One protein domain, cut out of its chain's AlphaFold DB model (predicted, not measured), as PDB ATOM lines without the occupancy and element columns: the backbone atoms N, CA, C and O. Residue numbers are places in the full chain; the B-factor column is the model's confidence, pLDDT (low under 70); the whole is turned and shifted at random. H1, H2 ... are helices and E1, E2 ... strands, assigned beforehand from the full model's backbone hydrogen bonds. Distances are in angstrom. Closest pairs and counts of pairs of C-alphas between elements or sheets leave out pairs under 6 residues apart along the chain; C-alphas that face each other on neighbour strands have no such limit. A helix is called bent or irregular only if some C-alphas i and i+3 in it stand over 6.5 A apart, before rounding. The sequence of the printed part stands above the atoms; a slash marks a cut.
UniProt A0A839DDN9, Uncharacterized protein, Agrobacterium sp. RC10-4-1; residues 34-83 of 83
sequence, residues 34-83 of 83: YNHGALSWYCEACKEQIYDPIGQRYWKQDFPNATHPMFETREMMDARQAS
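Overview. This is residues 34 to 83 of the 83 residues of an uncharacterized protein of Agrobacterium sp. RC10-4-1 (UniProt A0A839DDN9). Three short helices sit round a middle made of loop: H1 and H2 follow each other along one side, H3 lies at the opposite end, and the long stretch of residues 63 to 73 leaves H2, folds back and runs through the middle to H3. The turn of residues 34 to 39 and the short strand E1 lie over one side of the layer that the helices and this stretch make, and no helix touches another. The printed part has 50 residues, with one named strand and three named helices in the order E1, H1, H2, H3, and its class is mostly helix. It is compact, with a radius of gyration of the C-alphas of 10.9 A and spans of 30 by 25 by 16 A.

Along the chain. Start at C-alpha 34 at (32.847, -19.154, -2.956) and go on to C-alpha 40 at (32.788, -22.969, -7.218), where E1, residues 40 to 42, begins. Next look for H1, residues 44 to 50, which measures 9.9 A from first to last C-alpha. H2, residues 53 to 62, is the longest helix with 10 residues; find its C-alpha 53 at (19.552, -22.919, 8.467), from where it runs 14.3 A to C-alpha 62. H3, residues 74 to 81, covers 10.7 A and ends at C-alpha 81 at (44.672, -16.554, 5.703).

Arrangement. At Cys 43, the one residue between E1 and H1, you will find a tight link, and E1 and H1 meet only through their link. E1 pairs with no named strand. At residues 51 and 52 a second tight link leads on, and H1 and H2 meet only through their link. E1 is apart from H2 and from H3. H3 is apart from H1, and it is apart from H2 too. Look at the backbone O and N atoms inside H1, H2 and H3: in these three helices every O i to N i+4 pair is within hydrogen-bond range. None of the three helices is bent.

Size, cuts and confidence. Compare C-alpha 54 with C-alpha 82: those of Ile 54 and Ala 82 are the two farthest apart, at 29.7 A. The C-alphas of Tyr 34 and Ser 83, the first and last printed residues, are 19.2 A apart. The printed part has no cut, and it ends at the chain's last residue, 83. The one long link is H2 to H3, with 11 residues between them. In the B-factor column read the pLDDT, the model's own confidence: its mean over the printed part is 95.3, and residue 83 alone is under 70.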
ATOM      1  N   TYR A  34      32.163 -17.887  -2.754       98.50
ATOM      2  CA  TYR A  34      32.847 -19.154  -2.956       98.50
ATOM      3  C   TYR A  34      32.246 -20.237  -2.065       98.50
ATOM      4  O   TYR A  34      32.191 -20.075  -0.851       98.50
ATOM      5  N   ASN A  35      31.794 -21.345  -2.653       98.19
ATOM      6  CA  ASN A  35      31.328 -22.514  -1.913       98.19
ATOM      7  C   ASN A  35      32.481 -23.499  -1.684       98.19
ATOM      8  O   ASN A  35      33.019 -24.049  -2.647       98.19
ATOM      9  N   HIS A  36      32.794 -23.798  -0.426       97.31
ATOM     10  CA  HIS A  36      33.891 -24.702  -0.074       97.31
ATOM     11  C   HIS A  36      33.604 -26.184  -0.354       97.31
ATOM     12  O   HIS A  36      34.542 -26.946  -0.561       97.31
ATOM     13  N   GLY A  37      32.336 -26.603  -0.392       94.38
ATOM     14  CA  GLY A  37      31.956 -27.981  -0.718       94.38
ATOM     15  C   GLY A  37      31.994 -28.290  -2.219       94.38
ATOM     16  O   GLY A  37      32.350 -29.394  -2.614       94.38
ATOM     17  N   ALA A  38      31.644 -27.315  -3.060       95.69
ATOM     18  CA  ALA A  38      31.579 -27.454  -4.519       95.69
ATOM     19  C   ALA A  38      32.779 -26.838  -5.261       95.69
ATOM     20  O   ALA A  38      32.860 -26.957  -6.483       95.69
ATOM     21  N   LEU A  39      33.677 -26.146  -4.549       97.06
ATOM     22  CA  LEU A  39      34.843 -25.443  -5.102       97.06
ATOM     23  C   LEU A  39      34.481 -24.510  -6.272       97.06
ATOM     24  O   LEU A  39      35.143 -24.486  -7.306       97.06
ATOM     25  N   SER A  40      33.371 -23.784  -6.144       98.25
ATOM     26  CA  SER A  40      32.788 -22.969  -7.218       98.25
ATOM     27  C   SER A  40      32.147 -21.696  -6.673       98.25
ATOM     28  O   SER A  40      31.736 -21.652  -5.513       98.25
ATOM     29  N   TRP A  41      31.999 -20.684  -7.528       98.44
ATOM     30  CA  TRP A  41      31.431 -19.383  -7.168       98.44
ATOM     31  C   TRP A  41      29.934 -19.263  -7.474       98.44
ATOM     32  O   TRP A  41      29.423 -19.742  -8.493       98.44
ATOM     33  N   TYR A  42      29.210 -18.600  -6.577       98.25
ATOM     34  CA  TYR A  42      27.762 -18.419  -6.622       98.25
ATOM     35  C   TYR A  42      27.401 -16.944  -6.449       98.25
ATOM     36  O   TYR A  42      28.126 -16.170  -5.822       98.25
ATOM     37  N   CYS A  43      26.252 -16.554  -6.999       97.12
ATOM     38  CA  CYS A  43      25.650 -15.267  -6.674       97.12
ATOM     39  C   CYS A  43      25.051 -15.294  -5.260       97.12
ATOM     40  O   CYS A  43      24.734 -16.360  -4.724       97.12
ATOM     41  N   GLU A  44      24.839 -14.110  -4.691       96.25
ATOM     42  CA  GLU A  44      24.291 -13.932  -3.342       96.25
ATOM     43  C   GLU A  44      22.948 -14.646  -3.144       96.25
ATOM     44  O   GLU A  44      22.829 -15.478  -2.251       96.25
ATOM     45  N   ALA A  45      21.987 -14.446  -4.051       95.38
ATOM     46  CA  ALA A  45      20.668 -15.075  -3.954       95.38
ATOM     47  C   ALA A  45      20.733 -16.616  -3.916       95.38
ATOM     48  O   ALA A  45      19.962 -17.270  -3.219       95.38
ATOM     49  N   CYS A  46      21.661 -17.226  -4.662       96.19
ATOM     50  CA  CYS A  46      21.840 -18.678  -4.614       96.19
ATOM     51  C   CYS A  46      22.560 -19.123  -3.343       96.19
ATOM     52  O   CYS A  46      22.218 -20.173  -2.802       96.19
ATOM     53  N   LYS A  47      23.527 -18.338  -2.861       96.38
ATOM     54  CA  LYS A  47      24.171 -18.578  -1.571       96.38
ATOM     55  C   LYS A  47      23.148 -18.542  -0.437       96.38
ATOM     56  O   LYS A  47      23.183 -19.434   0.392       96.38
ATOM     57  N   GLU A  48      22.212 -17.599  -0.418       95.50
ATOM     58  CA  GLU A  48      21.171 -17.523   0.621       95.50
ATOM     59  C   GLU A  48      20.233 -18.734   0.618       95.50
ATOM     60  O   GLU A  48      19.886 -19.245   1.678       95.50
ATOM     61  N   GLN A  49      19.868 -19.238  -0.565       95.50
ATOM     62  CA  GLN A  49      19.029 -20.435  -0.681       95.50
ATOM     63  C   GLN A  49      19.754 -21.718  -0.259       95.50
ATOM     64  O   GLN A  49      19.130 -22.619   0.287       95.50
ATOM     65  N   ILE A  50      21.052 -21.836  -0.561       95.44
ATOM     66  CA  ILE A  50      21.844 -23.035  -0.235       95.44
ATOM     67  C   ILE A  50      22.318 -22.992   1.222       95.44
ATOM     68  O   ILE A  50      22.370 -24.021   1.888       95.44
ATOM     69  N   TYR A  51      22.681 -21.809   1.714       96.06
ATOM     70  CA  TYR A  51      23.199 -21.571   3.060       96.06
ATOM     71  C   TYR A  51      22.096 -21.160   4.043       96.06
ATOM     72  O   TYR A  51      22.300 -20.325   4.931       96.06
ATOM     73  N   ASP A  52      20.919 -21.759   3.876       95.25
ATOM     74  CA  ASP A  52      19.804 -21.649   4.806       95.25
ATOM     75  C   ASP A  52      20.148 -22.336   6.156       95.25
ATOM     76  O   ASP A  52      21.230 -22.918   6.314       95.25
ATOM     77  N   PRO A  53      19.272 -22.284   7.177       96.50
ATOM     78  CA  PRO A  53      19.552 -22.919   8.467       96.50
ATOM     79  C   PRO A  53      19.856 -24.425   8.380       96.50
ATOM     80  O   PRO A  53      20.606 -24.946   9.208       96.50
ATOM     81  N   ILE A  54      19.298 -25.128   7.389       96.06
ATOM     82  CA  ILE A  54      19.524 -26.562   7.183       96.06
ATOM     83  C   ILE A  54      20.904 -26.783   6.559       96.06
ATOM     84  O   ILE A  54      21.683 -27.579   7.083       96.06
ATOM     85  N   GLY A  55      21.253 -26.037   5.511       94.50
ATOM     86  CA  GLY A  55      22.569 -26.073   4.877       94.50
ATOM     87  C   GLY A  55      23.688 -25.707   5.851       94.50
ATOM     88  O   GLY A  55      24.715 -26.381   5.901       94.50
ATOM     89  N   GLN A  56      23.465 -24.713   6.714       95.56
ATOM     90  CA  GLN A  56      24.388 -24.369   7.800       95.56
ATOM     91  C   GLN A  56      24.576 -25.515   8.796       95.56
ATOM     92  O   GLN A  56      25.695 -25.782   9.238       95.56
ATOM     93  N   ARG A  57      23.482 -26.188   9.169       96.62
ATOM     94  CA  ARG A  57      23.531 -27.340  10.071       96.62
ATOM     95  C   ARG A  57      24.307 -28.497   9.445       96.62
ATOM     96  O   ARG A  57      25.167 -29.054  10.121       96.62
ATOM     97  N   TYR A  58      24.028 -28.836   8.188       96.19
ATOM     98  CA  TYR A  58      24.730 -29.908   7.483       96.19
ATOM     99  C   TYR A  58      26.204 -29.587   7.278       96.19
ATOM    100  O   TYR A  58      27.037 -30.431   7.571       96.19
ATOM    101  N   TRP A  59      26.547 -28.344   6.936       97.00
ATOM    102  CA  TRP A  59      27.947 -27.929   6.861       97.00
ATOM    103  C   TRP A  59      28.706 -28.201   8.165       97.00
ATOM    104  O   TRP A  59      29.773 -28.804   8.145       97.00
ATOM    105  N   LYS A  60      28.134 -27.819   9.314       96.19
ATOM    106  CA  LYS A  60      28.749 -28.071  10.629       96.19
ATOM    107  C   LYS A  60      28.821 -29.558  10.982       96.19
ATOM    108  O   LYS A  60      29.721 -29.959  11.710       96.19
ATOM    109  N   GLN A  61      27.861 -30.356  10.520       96.81
ATOM    110  CA  GLN A  61      27.827 -31.794  10.769       96.81
ATOM    111  C   GLN A  61      28.864 -32.542   9.922       96.81
ATOM    112  O   GLN A  61      29.564 -33.403  10.449       96.81
ATOM    113  N   ASP A  62      28.963 -32.203   8.639       95.94
ATOM    114  CA  ASP A  62      29.826 -32.882   7.671       95.94
ATOM    115  C   ASP A  62      31.279 -32.391   7.765       95.94
ATOM    116  O   ASP A  62      32.219 -33.159   7.558       95.94
ATOM    117  N   PHE A  63      31.471 -31.123   8.140       95.81
ATOM    118  CA  PHE A  63      32.775 -30.481   8.297       95.81
ATOM    119  C   PHE A  63      32.939 -29.885   9.707       95.81
ATOM    120  O   PHE A  63      33.118 -28.673   9.857       95.81
ATOM    121  N   PRO A  64      32.930 -30.714  10.769       95.19
ATOM    122  CA  PRO A  64      32.964 -30.235  12.155       95.19
ATOM    123  C   PRO A  64      34.266 -29.509  12.521       95.19
ATOM    124  O   PRO A  64      34.288 -28.720  13.462       95.19
ATOM    125  N   ASN A  65      35.340 -29.756  11.765       95.81
ATOM    126  CA  ASN A  65      36.651 -29.137  11.960       95.81
ATOM    127  C   ASN A  65      36.896 -27.939  11.027       95.81
ATOM    128  O   ASN A  65      37.997 -27.388  11.031       95.81
ATOM    129  N   ALA A  66      35.924 -27.553  10.193       93.81
ATOM    130  CA  ALA A  66      36.081 -26.386   9.337       93.81
ATOM    131  C   ALA A  66      36.152 -25.116  10.194       93.81
ATOM    132  O   ALA A  66      35.259 -24.827  10.986       93.81
ATOM    133  N   THR A  67      37.201 -24.320   9.989       92.94
ATOM    134  CA  THR A  67      37.373 -23.010  10.640       92.94
ATOM    135  C   THR A  67      36.658 -21.882   9.892       92.94
ATOM    136  O   THR A  67      36.855 -20.710  10.195       92.94
ATOM    137  N   HIS A  68      35.834 -22.231   8.905       94.19
ATOM    138  CA  HIS A  68      35.164 -21.307   8.002       94.19
ATOM    139  C   HIS A  68      33.732 -21.767   7.685       94.19
ATOM    140  O   HIS A  68      33.412 -22.961   7.785       94.19
ATOM    141  N   PRO A  69      32.841 -20.837   7.297       96.00
ATOM    142  CA  PRO A  69      31.511 -21.186   6.812       96.00
ATOM    143  C   PRO A  69      31.568 -21.933   5.468       96.00
ATOM    144  O   PRO A  69      32.597 -21.990   4.795       96.00
ATOM    145  N   MET A  70      30.426 -22.485   5.049       97.38
ATOM    146  CA  MET A  70      30.281 -23.139   3.738       97.38
ATOM    147  C   MET A  70      30.536 -22.176   2.577       97.38
ATOM    148  O   MET A  70      30.994 -22.602   1.518       97.38
ATOM    149  N   PHE A  71      30.198 -20.898   2.772       98.38
ATOM    150  CA  PHE A  71      30.375 -19.836   1.792       98.38
ATOM    151  C   PHE A  71      31.174 -18.669   2.365       98.38
ATOM    152  O   PHE A  71      30.783 -18.113   3.393       98.38
ATOM    153  N   GLU A  72      32.207 -18.247   1.645       97.81
ATOM    154  CA  GLU A  72      33.029 -17.070   1.951       97.81
ATOM    155  C   GLU A  72      33.115 -16.152   0.721       97.81
ATOM    156  O   GLU A  72      33.042 -16.613  -0.420       97.81
ATOM    157  N   THR A  73      33.265 -14.844   0.931       98.12
ATOM    158  CA  THR A  73      33.759 -13.946  -0.126       98.12
ATOM    159  C   THR A  73      35.282 -14.055  -0.222       98.12
ATOM    160  O   THR A  73      35.931 -14.601   0.673       98.12
ATOM    161  N   ARG A  74      35.878 -13.503  -1.288       97.56
ATOM    162  CA  ARG A  74      37.342 -13.379  -1.402       97.56
ATOM    163  C   ARG A  74      37.954 -12.694  -0.185       97.56
ATOM    164  O   ARG A  74      38.854 -13.243   0.435       97.56
ATOM    165  N   GLU A  75      37.379 -11.562   0.203       96.75
ATOM    166  CA  GLU A  75      37.819 -10.764   1.350       96.75
ATOM    167  C   GLU A  75      37.802 -11.565   2.660       96.75
ATOM    168  O   GLU A  75      38.728 -11.459   3.459       96.75
ATOM    169  N   MET A  76      36.784 -12.410   2.875       96.94
ATOM    170  CA  MET A  76      36.709 -13.287   4.051       96.94
ATOM    171  C   MET A  76      37.803 -14.361   4.039       96.94
ATOM    172  O   MET A  76      38.444 -14.593   5.065       96.94
ATOM    173  N   MET A  77      38.039 -14.993   2.883       96.44
ATOM    174  CA  MET A  77      39.107 -15.986   2.733       96.44
ATOM    175  C   MET A  77      40.483 -15.366   2.987       96.44
ATOM    176  O   MET A  77      41.294 -15.958   3.700       96.44
ATOM    177  N   ASP A  78      40.730 -14.175   2.444       97.00
ATOM    178  CA  ASP A  78      41.996 -13.459   2.600       97.00
ATOM    179  C   ASP A  78      42.211 -13.042   4.066       97.00
ATOM    180  O   ASP A  78      43.288 -13.263   4.622       97.00
ATOM    181  N   ALA A  79      41.169 -12.535   4.738       95.94
ATOM    182  CA  ALA A  79      41.222 -12.184   6.160       95.94
ATOM    183  C   ALA A  79      41.549 -13.391   7.056       95.94
ATOM    184  O   ALA A  79      42.295 -13.256   8.022       95.94
ATOM    185  N   ARG A  80      41.031 -14.577   6.717       92.38
ATOM    186  CA  ARG A  80      41.314 -15.828   7.435       92.38
ATOM    187  C   ARG A  80      42.717 -16.375   7.169       92.38
ATOM    188  O   ARG A  80      43.274 -17.043   8.028       92.38
ATOM    189  N   GLN A  81      43.287 -16.150   5.986       90.19
ATOM    190  CA  GLN A  81      44.672 -16.554   5.703       90.19
ATOM    191  C   GLN A  81      45.701 -15.634   6.370       90.19
ATOM    192  O   GLN A  81      46.831 -16.053   6.605       90.19
ATOM    193  N   ALA A  82      45.315 -14.392   6.663       85.06
ATOM    194  CA  ALA A  82      46.165 -13.416   7.337       85.06
ATOM    195  C   ALA A  82      46.235 -13.591   8.871       85.06
ATOM    196  O   ALA A  82      47.045 -12.913   9.506       85.06
ATOM    197  N   SER A  83      45.393 -14.454   9.457       65.44
ATOM    198  CA  SER A  83      45.327 -14.753  10.899       65.44
ATOM    199  C   SER A  83      46.064 -16.032  11.266       65.44
ATOM    200  O   SER A  83      46.778 -16.019  12.290       65.44
TER     201      SER A  83